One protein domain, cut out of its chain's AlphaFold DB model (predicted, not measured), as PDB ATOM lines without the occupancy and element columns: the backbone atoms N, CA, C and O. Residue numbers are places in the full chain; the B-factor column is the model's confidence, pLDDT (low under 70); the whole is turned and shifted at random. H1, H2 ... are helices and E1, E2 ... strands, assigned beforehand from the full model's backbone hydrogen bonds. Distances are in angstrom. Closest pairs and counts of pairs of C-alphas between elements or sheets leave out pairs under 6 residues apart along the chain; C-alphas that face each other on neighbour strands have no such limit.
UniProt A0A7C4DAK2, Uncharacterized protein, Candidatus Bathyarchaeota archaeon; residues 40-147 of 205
ATOM      1  N   SER A  40     110.642 122.137  99.706       93.06
ATOM      2  CA  SER A  40     111.517 120.966  99.808       93.06
ATOM      3  C   SER A  40     111.559 120.425 101.239       93.06
ATOM      4  O   SER A  40     111.375 119.224 101.423       93.06
ATOM      5  N   ALA A  41     111.696 121.279 102.259       93.50
ATOM      6  CA  ALA A  41     111.737 120.862 103.664       93.50
ATOM      7  C   ALA A  41     110.494 120.043 104.059       93.50
ATOM      8  O   ALA A  41     110.598 118.925 104.569       93.50
ATOM      9  N   LYS A  42     109.298 120.566 103.753       93.94
ATOM     10  CA  LYS A  42     108.019 119.890 104.040       93.94
ATOM     11  C   LYS A  42     107.895 118.572 103.281       93.94
ATOM     12  O   LYS A  42     107.462 117.566 103.843       93.94
ATOM     13  N   ARG A  43     108.278 118.567 102.001       95.75
ATOM     14  CA  ARG A  43     108.241 117.367 101.157       95.75
ATOM     15  C   ARG A  43     109.171 116.280 101.687       95.75
ATOM     16  O   ARG A  43     108.757 115.127 101.730       95.75
ATOM     17  N   ILE A  44     110.373 116.638 102.140       97.25
ATOM     18  CA  ILE A  44     111.348 115.704 102.719       97.25
ATOM     19  C   ILE A  44     110.802 115.069 103.998       97.25
ATOM     20  O   ILE A  44     110.850 113.846 104.123       97.25
ATOM     21  N   LEU A  45     110.233 115.860 104.913       95.44
ATOM     22  CA  LEU A  45     109.656 115.339 106.157       95.44
ATOM     23  C   LEU A  45     108.519 114.342 105.878       95.44
ATOM     24  O   LEU A  45     108.552 113.208 106.359       95.44
ATOM     25  N   ASN A  46     107.570 114.712 105.014       95.88
ATOM     26  CA  ASN A  46     106.458 113.839 104.620       95.88
ATOM     27  C   ASN A  46     106.941 112.556 103.917       95.88
ATOM     28  O   ASN A  46     106.396 111.464 104.126       95.88
ATOM     29  N   ALA A  47     107.967 112.681 103.073       97.12
ATOM     30  CA  ALA A  47     108.608 111.553 102.412       97.12
ATOM     31  C   ALA A  47     109.290 110.622 103.428       97.12
ATOM     32  O   ALA A  47     109.151 109.407 103.306       97.12
ATOM     33  N   GLY A  48     109.953 111.171 104.451       96.25
ATOM     34  CA  GLY A  48     110.539 110.425 105.567       96.25
ATOM     35  C   GLY A  48     109.513 109.581 106.318       96.25
ATOM     36  O   GLY A  48     109.696 108.372 106.473       96.25
ATOM     37  N   GLU A  49     108.390 110.189 106.711       96.12
ATOM     38  CA  GLU A  49     107.302 109.489 107.405       96.12
ATOM     39  C   GLU A  49     106.672 108.371 106.565       96.12
ATOM     40  O   GLU A  49     106.333 107.307 107.089       96.12
ATOM     41  N   SER A  50     106.502 108.608 105.263       96.88
ATOM     42  CA  SER A  50     105.932 107.626 104.331       96.88
ATOM     43  C   SER A  50     106.908 106.473 104.091       96.88
ATOM     44  O   SER A  50     106.538 105.302 104.204       96.88
ATOM     45  N   TYR A  51     108.184 106.795 103.861       96.38
ATOM     46  CA  TYR A  51     109.235 105.811 103.623       96.38
ATOM     47  C   TYR A  51     109.449 104.900 104.836       96.38
ATOM     48  O   TYR A  51     109.611 103.692 104.677       96.38
ATOM     49  N   ALA A  52     109.364 105.443 106.056       94.56
ATOM     50  CA  ALA A  52     109.426 104.660 107.293       94.56
ATOM     51  C   ALA A  52     108.313 103.599 107.394       94.56
ATOM     52  O   ALA A  52     108.500 102.562 108.028       94.56
ATOM     53  N   LYS A  53     107.166 103.834 106.743       96.44
ATOM     54  CA  LYS A  53     106.040 102.891 106.634       96.44
ATOM     55  C   LYS A  53     106.154 101.976 105.407       96.44
ATOM     56  O   LYS A  53     105.252 101.189 105.138       96.44
ATOM     57  N   GLY A  54     107.251 102.075 104.653       95.56
ATOM     58  CA  GLY A  54     107.485 101.329 103.423       95.56
ATOM     59  C   GLY A  54     106.713 101.854 102.211       95.56
ATOM     60  O   GLY A  54     106.616 101.125 101.221       95.56
ATOM     61  N   ASP A  55     106.174 103.075 102.270       97.25
ATOM     62  CA  ASP A  55     105.426 103.702 101.180       97.25
ATOM     63  C   ASP A  55     106.292 104.705 100.400       97.25
ATOM     64  O   ASP A  55     106.889 105.625 100.957       97.25
ATOM     65  N   VAL A  56     106.326 104.526  99.081       97.69
ATOM     66  CA  VAL A  56     107.020 105.396  98.116       97.69
ATOM     67  C   VAL A  56     106.072 105.916  97.028       97.69
ATOM     68  O   VAL A  56     106.525 106.422  96.003       97.69
ATOM     69  N   GLY A  57     104.752 105.791  97.202       97.69
ATOM     70  CA  GLY A  57     103.752 106.125  96.182       97.69
ATOM     71  C   GLY A  57     103.857 107.564  95.670       97.69
ATOM     72  O   GLY A  57     103.834 107.794  94.459       97.69
ATOM     73  N   ASN A  58     104.071 108.526  96.572       96.75
ATOM     74  CA  ASN A  58     104.284 109.928  96.199       96.75
ATOM     75  C   ASN A  58     105.583 110.122  95.401       96.75
ATOM     76  O   ASN A  58     105.557 110.776  94.360       96.75
ATOM     77  N   MET A  59     106.684 109.475  95.805       97.69
ATOM     78  CA  MET A  59     107.948 109.519  95.053       97.69
ATOM     79  C   MET A  59     107.764 108.955  93.640       97.69
ATOM     80  O   MET A  59     108.178 109.585  92.671       97.69
ATOM     81  N   LYS A  60     107.073 107.812  93.497       97.88
ATOM     82  CA  LYS A  60     106.757 107.218  92.185       97.88
ATOM     83  C   LYS A  60     105.938 108.161  91.306       97.88
ATOM     84  O   LYS A  60     106.159 108.216  90.099       97.88
ATOM     85  N   LYS A  61     104.995 108.901  91.897       97.56
ATOM     86  CA  LYS A  61     104.169 109.884  91.182       97.56
ATOM     87  C   LYS A  61     105.007 111.054  90.663       97.56
ATOM     88  O   LYS A  61     104.849 111.430  89.507       97.56
ATOM     89  N   GLU A  62     105.896 111.601  91.488       96.50
ATOM     90  CA  GLU A  62     106.773 112.723  91.118       96.50
ATOM     91  C   GLU A  62     107.893 112.324  90.145       96.50
ATOM     92  O   GLU A  62     108.365 113.146  89.363       96.50
ATOM     93  N   LEU A  63     108.304 111.055  90.171       97.56
ATOM     94  CA  LEU A  63     109.305 110.473  89.272       97.56
ATOM     95  C   LEU A  63     108.686 109.772  88.057       97.56
ATOM     96  O   LEU A  63     109.369 109.028  87.347       97.56
ATOM     97  N   LYS A  64     107.388 109.973  87.807       96.50
ATOM     98  CA  LYS A  64     106.692 109.325  86.697       96.50
ATOM     99  C   LYS A  64     107.351 109.710  85.372       96.50
ATOM    100  O   LYS A  64     107.367 110.873  84.989       96.50
ATOM    101  N   GLY A  65     107.850 108.705  84.657       94.19
ATOM    102  CA  GLY A  65     108.561 108.875  83.388       94.19
ATOM    103  C   GLY A  65     110.073 109.061  83.537       94.19
ATOM    104  O   GLY A  65     110.787 108.722  82.600       94.19
ATOM    105  N   SER A  66     110.553 109.502  84.704       96.00
ATOM    106  CA  SER A  66     111.983 109.620  85.020       96.00
ATOM    107  C   SER A  66     112.579 108.326  85.571       96.00
ATOM    108  O   SER A  66     113.763 108.100  85.390       96.00
ATOM    109  N   VAL A  67     111.775 107.486  86.237       98.25
ATOM    110  CA  VAL A  67     112.218 106.201  86.803       98.25
ATOM    111  C   VAL A  67     111.287 105.077  86.364       98.25
ATOM    112  O   VAL A  67     110.072 105.132  86.592       98.25
ATOM    113  N   LYS A  68     111.864 104.030  85.772       98.06
ATOM    114  CA  LYS A  68     111.189 102.788  85.390       98.06
ATOM    115  C   LYS A  68     111.982 101.597  85.919       98.06
ATOM    116  O   LYS A  68     113.181 101.486  85.683       98.06
ATOM    117  N   VAL A  69     111.289 100.697  86.609       97.88
ATOM    118  CA  VAL A  69     111.854  99.459  87.156       97.88
ATOM    119  C   VAL A  69     111.050  98.292  86.589       97.88
ATOM    120  O   VAL A  69     109.874  98.132  86.913       97.88
ATOM    121  N   ASP A  70     111.667  97.492  85.722       97.38
ATOM    122  CA  ASP A  70     111.082  96.269  85.168       97.38
ATOM    123  C   ASP A  70     111.658  95.062  85.915       97.38
ATOM    124  O   ASP A  70     112.728  94.555  85.588       97.38
ATOM    125  N   LYS A  71     110.943  94.605  86.950       96.12
ATOM    126  CA  LYS A  71     111.363  93.466  87.784       96.12
ATOM    127  C   LYS A  71     111.373  92.136  87.034       96.12
ATOM    128  O   LYS A  71     112.125  91.249  87.407       96.12
ATOM    129  N   ALA A  72     110.547  91.986  85.998       96.00
ATOM    130  CA  ALA A  72     110.488  90.747  85.227       96.00
ATOM    131  C   ALA A  72     111.699  90.609  84.299       96.00
ATOM    132  O   ALA A  72     112.179  89.501  84.079       96.00
ATOM    133  N   LYS A  73     112.182  91.733  83.760       97.12
ATOM    134  CA  LYS A  73     113.380  91.776  82.911       97.12
ATOM    135  C   LYS A  73     114.660  92.107  83.665       97.12
ATOM    136  O   LYS A  73     115.716  92.084  83.057       97.12
ATOM    137  N   GLU A  74     114.559  92.438  84.947       97.75
ATOM    138  CA  GLU A  74     115.667  92.923  85.768       97.75
ATOM    139  C   GLU A  74     116.364  94.171  85.196       97.75
ATOM    140  O   GLU A  74     117.586  94.304  85.233       97.75
ATOM    141  N   ILE A  75     115.575  95.121  84.687       98.25
ATOM    142  CA  ILE A  75     116.072  96.354  84.060       98.25
ATOM    143  C   ILE A  75     115.635  97.583  84.861       98.25
ATOM    144  O   ILE A  75     114.480  97.698  85.277       98.25
ATOM    145  N   VAL A  76     116.549  98.543  85.011       98.56
ATOM    146  CA  VAL A  76     116.296  99.872  85.581       98.56
ATOM    147  C   VAL A  76     116.620 100.946  84.544       98.56
ATOM    148  O   VAL A  76     117.646 100.883  83.876       98.56
ATOM    149  N   GLU A  77     115.750 101.940  84.400       98.50
ATOM    150  CA  GLU A  77     115.988 103.168  83.632       98.50
ATOM    151  C   GLU A  77     115.651 104.348  84.545       98.50
ATOM    152  O   GLU A  77     114.498 104.495  84.954       98.50
ATOM    153  N   ASP A  78     116.648 105.151  84.916       98.31
ATOM    154  CA  ASP A  78     116.475 106.244  85.872       98.31
ATOM    155  C   ASP A  78     117.416 107.443  85.632       98.31
ATOM    156  O   ASP A  78     118.255 107.434  84.724       98.31
ATOM    157  N   GLU A  79     117.278 108.496  86.447       96.94
ATOM    158  CA  GLU A  79     118.090 109.718  86.331       96.94
ATOM    159  C   GLU A  79     119.533 109.519  86.835       96.94
ATOM    160  O   GLU A  79     120.449 110.204  86.371       96.94
ATOM    161  N   LEU A  80     119.761 108.557  87.739       97.12
ATOM    162  CA  LEU A  80     121.096 108.191  88.231       97.12
ATOM    163  C   LEU A  80     121.953 107.532  87.137       97.12
ATOM    164  O   LEU A  80     123.131 107.863  86.993       97.12
ATOM    165  N   ALA A  81     121.373 106.610  86.363       96.62
ATOM    166  CA  ALA A  81     122.045 105.885  85.285       96.62
ATOM    167  C   ALA A  81     121.988 106.613  83.935       96.62
ATOM    168  O   ALA A  81     122.818 106.345  83.060       96.62
ATOM    169  N   ARG A  82     120.998 107.499  83.733       95.50
ATOM    170  CA  ARG A  82     120.733 108.232  82.473       95.50
ATOM    171  C   ARG A  82     120.574 107.327  81.244       95.50
ATOM    172  O   ARG A  82     120.733 107.766  80.107       95.50
ATOM    173  N   SER A  83     120.315 106.046  81.473       95.75
ATOM    174  CA  SER A  83     120.207 105.001  80.463       95.75
ATOM    175  C   SER A  83     119.497 103.787  81.057       95.75
ATOM    176  O   SER A  83     119.390 103.648  82.275       95.75
ATOM    177  N   SER A  84     119.001 102.908  80.188       97.75
ATOM    178  CA  SER A  84     118.444 101.618  80.594       97.75
ATOM    179  C   SER A  84     119.573 100.621  80.880       97.75
ATOM    180  O   SER A  84     120.503 100.488  80.080       97.75
ATOM    181  N   MET A  85     119.509  99.935  82.022       97.75
ATOM    182  CA  MET A  85     120.592  99.102  82.538       97.75
ATOM    183  C   MET A  85     120.081  97.829  83.223       97.75
ATOM    184  O   MET A  85     119.173  97.867  84.047       97.75
ATOM    185  N   GLU A  86     120.726  96.705  82.915       97.94
ATOM    186  CA  GLU A  86     120.563  95.416  83.603       97.94
ATOM    187  C   GLU A  86     120.956  95.518  85.086       97.94
ATOM    188  O   GLU A  86     121.990  96.117  85.410       97.94
ATOM    189  N   VAL A  87     120.205  94.863  85.979       97.31
ATOM    190  CA  VAL A  87     120.369  94.963  87.441       97.31
ATOM    191  C   VAL A  87     121.800  94.688  87.895       97.31
ATOM    192  O   VAL A  87     122.343  95.422  88.717       97.31
ATOM    193  N   ASN A  88     122.461  93.700  87.288       96.06
ATOM    194  CA  ASN A  88     123.828  93.309  87.630       96.06
ATOM    195  C   ASN A  88     124.831  94.461  87.448       96.06
ATOM    196  O   ASN A  88     125.749  94.634  88.251       96.06
ATOM    197  N   LYS A  89     124.643  95.279  86.405       97.81
ATOM    198  CA  LYS A  89     125.452  96.484  86.172       97.81
ATOM    199  C   LYS A  89     124.960  97.636  87.043       97.81
ATOM    200  O   LYS A  89     125.770  98.340  87.646       97.81
ATOM    201  N   TYR A  90     123.641  97.778  87.156       98.44
ATOM    202  CA  TYR A  90     123.007  98.859  87.896       98.44
ATOM    203  C   TYR A  90     123.360  98.836  89.387       98.44
ATOM    204  O   TYR A  90     123.600  99.890  89.952       98.44
ATOM    205  N   ILE A  91     123.498  97.670  90.025       98.19
ATOM    206  CA  ILE A  91     123.934  97.559  91.430       98.19
ATOM    207  C   ILE A  91     125.275  98.267  91.666       98.19
ATOM    208  O   ILE A  91     125.449  98.963  92.669       98.19
ATOM    209  N   SER A  92     126.226  98.085  90.747       97.88
ATOM    210  CA  SER A  92     127.549  98.707  90.852       97.88
ATOM    211  C   SER A  92     127.449 100.221  90.684       97.88
ATOM    212  O   SER A  92     128.004 100.961  91.495       97.88
ATOM    213  N   LEU A  93     126.668 100.674  89.698       98.19
ATOM    214  CA  LEU A  93     126.394 102.094  89.479       98.19
ATOM    215  C   LEU A  93     125.659 102.724  90.668       98.19
ATOM    216  O   LEU A  93     126.048 103.786  91.131       98.19
ATOM    217  N   PHE A  94     124.645 102.066  91.220       98.44
ATOM    218  CA  PHE A  94     123.897 102.553  92.374       98.44
ATOM    219  C   PHE A  94     124.831 102.773  93.564       98.44
ATOM    220  O   PHE A  94     124.817 103.844  94.162       98.44
ATOM    221  N   LYS A  95     125.710 101.807  93.867       98.25
ATOM    222  CA  LYS A  95     126.727 101.952  94.924       98.25
ATOM    223  C   LYS A  95     127.679 103.120  94.656       98.25
ATOM    224  O   LYS A  95     127.995 103.858  95.585       98.25
ATOM    225  N   GLU A  96     128.116 103.301  93.409       97.88
ATOM    226  CA  GLU A  96     128.919 104.461  93.002       97.88
ATOM    227  C   GLU A  96     128.173 105.770  93.288       97.88
ATOM    228  O   GLU A  96     128.716 106.626  93.983       97.88
ATOM    229  N   LYS A  97     126.909 105.888  92.860       98.06
ATOM    230  CA  LYS A  97     126.075 107.079  93.089       98.06
ATOM    231  C   LYS A  97     125.769 107.326  94.563       98.06
ATOM    232  O   LYS A  97     125.756 108.475  95.001       98.06
ATOM    233  N   VAL A  98     125.605 106.272  95.366       98.06
ATOM    234  CA  VAL A  98     125.532 106.401  96.829       98.06
ATOM    235  C   VAL A  98     126.800 107.045  97.388       98.06
ATOM    236  O   VAL A  98     126.723 107.936  98.239       98.06
ATOM    237  N   ASN A  99     127.961 106.626  96.890       97.19
ATOM    238  CA  ASN A  99     129.250 107.122  97.354       97.19
ATOM    239  C   ASN A  99     129.589 108.531  96.857       97.19
ATOM    240  O   ASN A  99     130.234 109.267  97.600       97.19
ATOM    241  N   SER A 100     129.189 108.915  95.643       96.50
ATOM    242  CA  SER A 100     129.466 110.249  95.101       96.50
ATOM    243  C   SER A 100     128.458 111.310  95.532       96.50
ATOM    244  O   SER A 100     128.843 112.460  95.724       96.50
ATOM    245  N   ILE A 101     127.194 110.946  95.752       97.25
ATOM    246  CA  ILE A 101     126.152 111.900  96.147       97.25
ATOM    247  C   ILE A 101     125.979 111.889  97.663       97.25
ATOM    248  O   ILE A 101     126.365 112.822  98.365       97.25
ATOM    249  N   PHE A 102     125.408 110.807  98.191       97.88
ATOM    250  CA  PHE A 102     124.823 110.813  99.531       97.88
ATOM    251  C   PHE A 102     125.875 110.757 100.636       97.88
ATOM    252  O   PHE A 102     125.750 111.477 101.620       97.88
ATOM    253  N   ARG A 103     126.965 109.995 100.459       97.19
ATOM    254  CA  ARG A 103     128.078 109.970 101.432       97.19
ATOM    255  C   ARG A 103     128.845 111.291 101.546       97.19
ATOM    256  O   ARG A 103     129.675 111.429 102.444       97.19
ATOM    257  N   ASN A 104     128.611 112.233 100.635       97.12
ATOM    258  CA  ASN A 104     129.244 113.546 100.674       97.12
ATOM    259  C   ASN A 104     128.335 114.628 101.248       97.12
ATOM    260  O   ASN A 104     128.808 115.743 101.445       97.12
ATOM    261  N   VAL A 105     127.089 114.300 101.598       96.81
ATOM    262  CA  VAL A 105     126.290 115.123 102.508       96.81
ATOM    263  C   VAL A 105     126.764 114.827 103.929       96.81
ATOM    264  O   VAL A 105     126.495 113.764 104.481       96.81
ATOM    265  N   VAL A 106     127.542 115.747 104.494       92.81
ATOM    266  CA  VAL A 106     128.178 115.589 105.809       92.81
ATOM    267  C   VAL A 106     127.178 115.829 106.929       92.81
ATOM    268  O   VAL A 106     127.171 115.102 107.920       92.81
ATOM    269  N   VAL A 107     126.343 116.855 106.775       93.12
ATOM    270  CA  VAL A 107     125.332 117.231 107.760       93.12
ATOM    271  C   VAL A 107     124.165 117.933 107.077       93.12
ATOM    272  O   VAL A 107     124.344 118.672 106.108       93.12
ATOM    273  N   ASP A 108     122.974 117.695 107.608       95.06
ATOM    274  CA  ASP A 108     121.778 118.493 107.373       95.06
ATOM    275  C   ASP A 108     121.368 119.110 108.710       95.06
ATOM    276  O   ASP A 108     120.834 118.419 109.578       95.06
ATOM    277  N   GLU A 109     121.655 120.399 108.887       94.75
ATOM    278  CA  GLU A 109     121.418 121.129 110.140       94.75
ATOM    279  C   GLU A 109     119.924 121.282 110.454       94.75
ATOM    280  O   GLU A 109     119.540 121.488 111.604       94.75
ATOM    281  N   THR A 110     119.059 121.127 109.448       93.19
ATOM    282  CA  THR A 110     117.604 121.082 109.649       93.19
ATOM    283  C   THR A 110     117.138 119.724 110.180       93.19
ATOM    284  O   THR A 110     116.044 119.606 110.729       93.19
ATOM    285  N   GLY A 111     117.948 118.679 109.977       92.88
ATOM    286  CA  GLY A 111     117.627 117.289 110.285       92.88
ATOM    287  C   GLY A 111     116.581 116.642 109.372       92.88
ATOM    288  O   GLY A 111     116.316 115.449 109.534       92.88
ATOM    289  N   ALA A 112     115.996 117.377 108.418       92.81
ATOM    290  CA  ALA A 112     114.858 116.908 107.631       92.81
ATOM    291  C   ALA A 112     115.194 115.653 106.810       92.81
ATOM    292  O   ALA A 112     114.423 114.695 106.783       92.81
ATOM    293  N   SER A 113     116.360 115.633 106.162       95.94
ATOM    294  CA  SER A 113     116.770 114.554 105.253       95.94
ATOM    295  C   SER A 113     117.572 113.436 105.922       95.94
ATOM    296  O   SER A 113     117.766 112.382 105.314       95.94
ATOM    297  N   THR A 114     118.012 113.620 107.171       95.00
ATOM    298  CA  THR A 114     118.967 112.734 107.860       95.00
ATOM    299  C   THR A 114     118.541 111.267 107.838       95.00
ATOM    300  O   THR A 114     119.345 110.386 107.528       95.00
ATOM    301  N   GLN A 115     117.269 110.982 108.126       95.75
ATOM    302  CA  GLN A 115     116.751 109.612 108.105       95.75
ATOM    303  C   GLN A 115     116.818 108.993 106.702       95.75
ATOM    304  O   GLN A 115     117.232 107.843 106.554       95.75
ATOM    305  N   LEU A 116     116.422 109.751 105.678       97.81
ATOM    306  CA  LEU A 116     116.390 109.293 104.291       97.81
ATOM    307  C   LEU A 116     117.801 109.057 103.744       97.81
ATOM    308  O   LEU A 116     118.062 108.014 103.148       97.81
ATOM    309  N   ILE A 117     118.729 109.980 104.004       97.88
ATOM    310  CA  ILE A 117     120.138 109.842 103.613       97.88
ATOM    311  C   ILE A 117     120.752 108.601 104.266       97.88
ATOM    312  O   ILE A 117     121.368 107.784 103.580       97.88
ATOM    313  N   ASN A 118     120.528 108.397 105.568       97.69
ATOM    314  CA  ASN A 118     121.022 107.212 106.268       97.69
ATOM    315  C   ASN A 118     120.412 105.914 105.733       97.69
ATOM    316  O   ASN A 118     121.113 104.903 105.662       97.69
ATOM    317  N   ALA A 119     119.137 105.928 105.335       97.88
ATOM    318  CA  ALA A 119     118.511 104.775 104.699       97.88
ATOM    319  C   ALA A 119     119.204 104.416 103.375       97.88
ATOM    320  O   ALA A 119     119.457 103.241 103.140       97.88
ATOM    321  N   ILE A 120     119.573 105.405 102.549       98.12
ATOM    322  CA  ILE A 120     120.290 105.183 101.282       98.12
ATOM    323  C   ILE A 120     121.725 104.698 101.533       98.12
ATOM    324  O   ILE A 120     122.149 103.698 100.959       98.12
ATOM    325  N   ILE A 121     122.479 105.387 102.396       98.06
ATOM    326  CA  ILE A 121     123.904 105.105 102.647       98.06
ATOM    327  C   ILE A 121     124.125 103.699 103.216       98.06
ATOM    328  O   ILE A 121     125.135 103.059 102.907       98.06
ATOM    329  N   ASN A 122     123.202 103.236 104.061       97.69
ATOM    330  CA  ASN A 122     123.284 101.933 104.716       97.69
ATOM    331  C   ASN A 122     122.534 100.831 103.957       97.69
ATOM    332  O   ASN A 122     122.560  99.675 104.382       97.69
ATOM    333  N   PHE A 123     121.876 101.160 102.842       98.06
ATOM    334  CA  PHE A 123     121.238 100.158 102.006       98.06
ATOM    335  C   PHE A 123     122.304  99.292 101.332       98.06
ATOM    336  O   PHE A 123     123.224  99.801 100.691       98.06
ATOM    337  N   ASN A 124     122.170  97.973 101.458       96.81
ATOM    338  CA  ASN A 124     123.006  97.020 100.742       96.81
ATOM    339  C   ASN A 124     122.194  96.426  99.584       96.81
ATOM    340  O   ASN A 124     121.321  95.596  99.846       96.81
ATOM    341  N   PRO A 125     122.455  96.828  98.326       95.94
ATOM    342  CA  PRO A 125     121.715  96.313  97.188       95.94
ATOM    343  C   PRO A 125     121.808  94.785  97.077       95.94
ATOM    344  O   PRO A 125     122.923  94.249  97.145       95.94
ATOM    345  N   PRO A 126     120.670  94.092  96.892       94.81
ATOM    346  CA  PRO A 126     120.629  92.658  96.619       94.81
ATOM    347  C   PRO A 126     121.164  92.348  95.211       94.81
ATOM    348  O   PRO A 126     121.538  93.247  94.463       94.81
ATOM    349  N   SER A 127     121.200  91.066  94.838       91.88
ATOM    350  CA  SER A 127     121.611  90.616  93.498       91.88
ATOM    351  C   SER A 127     120.512  90.706  92.430       91.88
ATOM    352  O   SER A 127     120.806  90.485  91.263       91.88
ATOM    353  N   SER A 128     119.269  90.998  92.815       95.19
ATOM    354  CA  SER A 128     118.082  91.012  91.944       95.19
ATOM    355  C   SER A 128     117.163  92.188  92.279       95.19
ATOM    356  O   SER A 128     117.253  92.747  93.371       95.19
ATOM    357  N   LEU A 129     116.240  92.555  91.387       96.69
ATOM    358  CA  LEU A 129     115.276  93.638  91.655       96.69
ATOM    359  C   LEU A 129     114.113  93.175  92.546       96.69
ATOM    360  O   LEU A 129     113.037  92.817  92.061       96.69
ATOM    361  N   ASP A 130     114.316  93.223  93.861       96.56
ATOM    362  CA  ASP A 130     113.256  93.029  94.849       96.56
ATOM    363  C   ASP A 130     112.538  94.343  95.221       96.56
ATOM    364  O   ASP A 130     112.881  95.442  94.774       96.56
ATOM    365  N   GLU A 131     111.474  94.228  96.016       96.75
ATOM    366  CA  GLU A 131     110.693  95.386  96.455       96.75
ATOM    367  C   GLU A 131     111.510  96.384  97.309       96.75
ATOM    368  O   GLU A 131     111.401  97.588  97.051       96.75
ATOM    369  N   PRO A 132     112.337  95.959  98.288       97.62
ATOM    370  CA  PRO A 132     113.251  96.861  98.990       97.62
ATOM    371  C   PRO A 132     114.170  97.660  98.062       97.62
ATOM    372  O   PRO A 132     114.305  98.872  98.243       97.62
ATOM    373  N   PHE A 133     114.775  97.021  97.056       98.25
ATOM    374  CA  PHE A 133     115.673  97.715  96.140       98.25
ATOM    375  C   PHE A 133     114.923  98.686  95.231       98.25
ATOM    376  O   PHE A 133     115.361  99.822  95.070       98.25
ATOM    377  N   GLU A 134     113.744  98.310  94.727       98.12
ATOM    378  CA  GLU A 134     112.871  99.234  93.995       98.12
ATOM    379  C   GLU A 134     112.578 100.497  94.828       98.12
ATOM    380  O   GLU A 134     112.711 101.617  94.330       98.12
ATOM    381  N   LYS A 135     112.238 100.348  96.116       98.44
ATOM    382  CA  LYS A 135     111.995 101.488  97.021       98.44
ATOM    383  C   LYS A 135     113.242 102.350  97.213       98.44
ATOM    384  O   LYS A 135     113.130 103.575  97.160       98.44
ATOM    385  N   ALA A 136     114.410 101.735  97.391       98.56
ATOM    386  CA  ALA A 136     115.676 102.452  97.517       98.56
ATOM    387  C   ALA A 136     116.037 103.231  96.237       98.56
ATOM    388  O   ALA A 136     116.509 104.362  96.332       98.56
ATOM    389  N   ILE A 137     115.753 102.678  95.049       98.62
ATOM    390  CA  ILE A 137     115.933 103.355  93.752       98.62
ATOM    391  C   ILE A 137     115.057 104.608  93.673       98.62
ATOM    392  O   ILE A 137     115.556 105.687  93.343       98.62
ATOM    393  N   TYR A 138     113.766 104.493  94.006       98.69
ATOM    394  CA  TYR A 138     112.860 105.645  94.014       98.69
ATOM    395  C   TYR A 138     113.275 106.694  95.045       98.69
ATOM    396  O   TYR A 138     113.289 107.878  94.717       98.69
ATOM    397  N   LEU A 139     113.660 106.278  96.254       98.62
ATOM    398  CA  LEU A 139     114.142 107.191  97.286       98.62
ATOM    399  C   LEU A 139     115.397 107.950  96.829       98.62
ATOM    400  O   LEU A 139     115.440 109.176  96.932       98.62
ATOM    401  N   ALA A 140     116.398 107.241  96.299       98.62
ATOM    402  CA  ALA A 140     117.644 107.849  95.850       98.62
ATOM    403  C   ALA A 140     117.408 108.836  94.699       98.62
ATOM    404  O   ALA A 140     117.864 109.974  94.769       98.62
ATOM    405  N   ASN A 141     116.638 108.459  93.673       98.56
ATOM    406  CA  ASN A 141     116.311 109.380  92.581       98.56
ATOM    407  C   ASN A 141     115.516 110.593  93.086       98.56
ATOM    408  O   ASN A 141     115.798 111.729  92.713       98.56
ATOM    409  N   TRP A 142     114.536 110.381  93.964       98.38
ATOM    410  CA  TRP A 142     113.696 111.470  94.450       98.38
ATOM    411  C   TRP A 142     114.517 112.488  95.243       98.38
ATOM    412  O   TRP A 142     114.473 113.683  94.951       98.38
ATOM    413  N   LEU A 143     115.328 112.015  96.188       97.81
ATOM    414  CA  LEU A 143     116.153 112.886  97.018       97.81
ATOM    415  C   LEU A 143     117.281 113.552  96.210       97.81
ATOM    416  O   LEU A 143     117.639 114.695  96.478       97.81
ATOM    417  N   ALA A 144     117.819 112.875  95.190       97.50
ATOM    418  CA  ALA A 144     118.846 113.444  94.322       97.50
ATOM    419  C   ALA A 144     118.312 114.544  93.391       97.50
ATOM    420  O   ALA A 144     119.022 115.524  93.158       97.50
ATOM    421  N   PHE A 145     117.091 114.394  92.862       96.38
ATOM    422  CA  PHE A 145     116.604 115.191  91.729       96.38
ATOM    423  C   PHE A 145     115.336 116.008  91.985       96.38
ATOM    424  O   PHE A 145     114.983 116.802  91.114       96.38
ATOM    425  N   LYS A 146     114.627 115.847  93.110       95.69
ATOM    426  CA  LYS A 146     113.323 116.513  93.331       95.69
ATOM    427  C   LYS A 146     113.292 117.499  94.496       95.69
ATOM    428  O   LYS A 146     112.255 118.137  94.681       95.69
ATOM    429  N   VAL A 147     114.378 117.652  95.248       95.12
ATOM    430  CA  VAL A 147     114.474 118.595  96.375       95.12
ATOM    431  C   VAL A 147     115.663 119.533  96.200       95.12
ATOM    432  O   VAL A 147     116.695 119.129  95.661       95.12
TER     433      VAL A 147
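AT A GLANCE: This is residues 40 to 147 of the 205 residues of an uncharacterized protein of Candidatus Bathyarchaeota archaeon (UniProt A0A7C4DAK2). One helix, H5, runs through the middle of a helical body, with H1, H2, H3 and H4 set round it. A small three-stranded sheet, E1 to E3, closes one end of the long axis, and a loop with the short strand E4 lies at the other end. The 108 printed residues hold five named helices and four named strands, in the order H1 H2 E1 E2 E3 H3 E4 H4 H5; the sheet runs E1, E2, E3 and is antiparallel. The class is mostly helix, and the whole is compact, with a radius of gyration of the C-alphas of 13.1 A and spans of 39 by 26 by 22 A.

IN THESE COORDINATES: H1, residues 40 to 52, begins with C-alpha 40 at (111.517, 120.966, 99.808) and is 18.1 A long. H2 is residues 57 to 62, 8.8 A. E1, residues 68 to 70, E2, residues 75 to 77, and E3, residues 84 to 86, measure 6.5 A, 6.8 A and 7.2 A. H3, residues 87 to 100, is 19.4 A long. E4, residues 105 to 108, is 7.4 A and H4, residues 114 to 121, 10.5 A. H5, residues 131 to 145, is 21.2 A long and ends with C-alpha 145 at (116.604, 115.191, 91.729).

HOW THE PARTS SIT: H4 is the hub. It touches H5 at a steep tilt of 62 degrees, through residues 136 to 140 of H5 alone; the closest C-alphas are those of Ile 120 and Ala 136, 6.6 A apart. H1 and H4 only just touch, with 3 pairs of C-alphas within 8 A, the closest Gly 48 and Leu 116 at 6.1 A. H3 and H4 also only just touch, with 3 pairs, the closest Val 98 and Ile 121 at 6.2 A. H2 touches H5, with C-alphas 59 and 142 closest at 6.1 A. H3 and H5 are near each other. E1, E2 and E3 form a meander, each strand the antiparallel neighbour of the one before. N 68 and O 77 are 2.8 A apart, and N 85 and O 76 2.8 A, both within hydrogen-bond range. H3 is on the sheet at a height of 11.5 A, and H5 only grazes it with residues 133 to 138. E4 pairs with no named strand. Every O i to N i+4 pair is within hydrogen-bond range in H1, H2, H4 and H5, and 9 of 10 in H3.

THE WHOLE: The C-alphas of Lys 73 and Glu 109, the two farthest apart, are 40.8 A apart. The printed part has no cut and no long link. The mean pLDDT of the printed part is 96.8, and no printed residue is under 70.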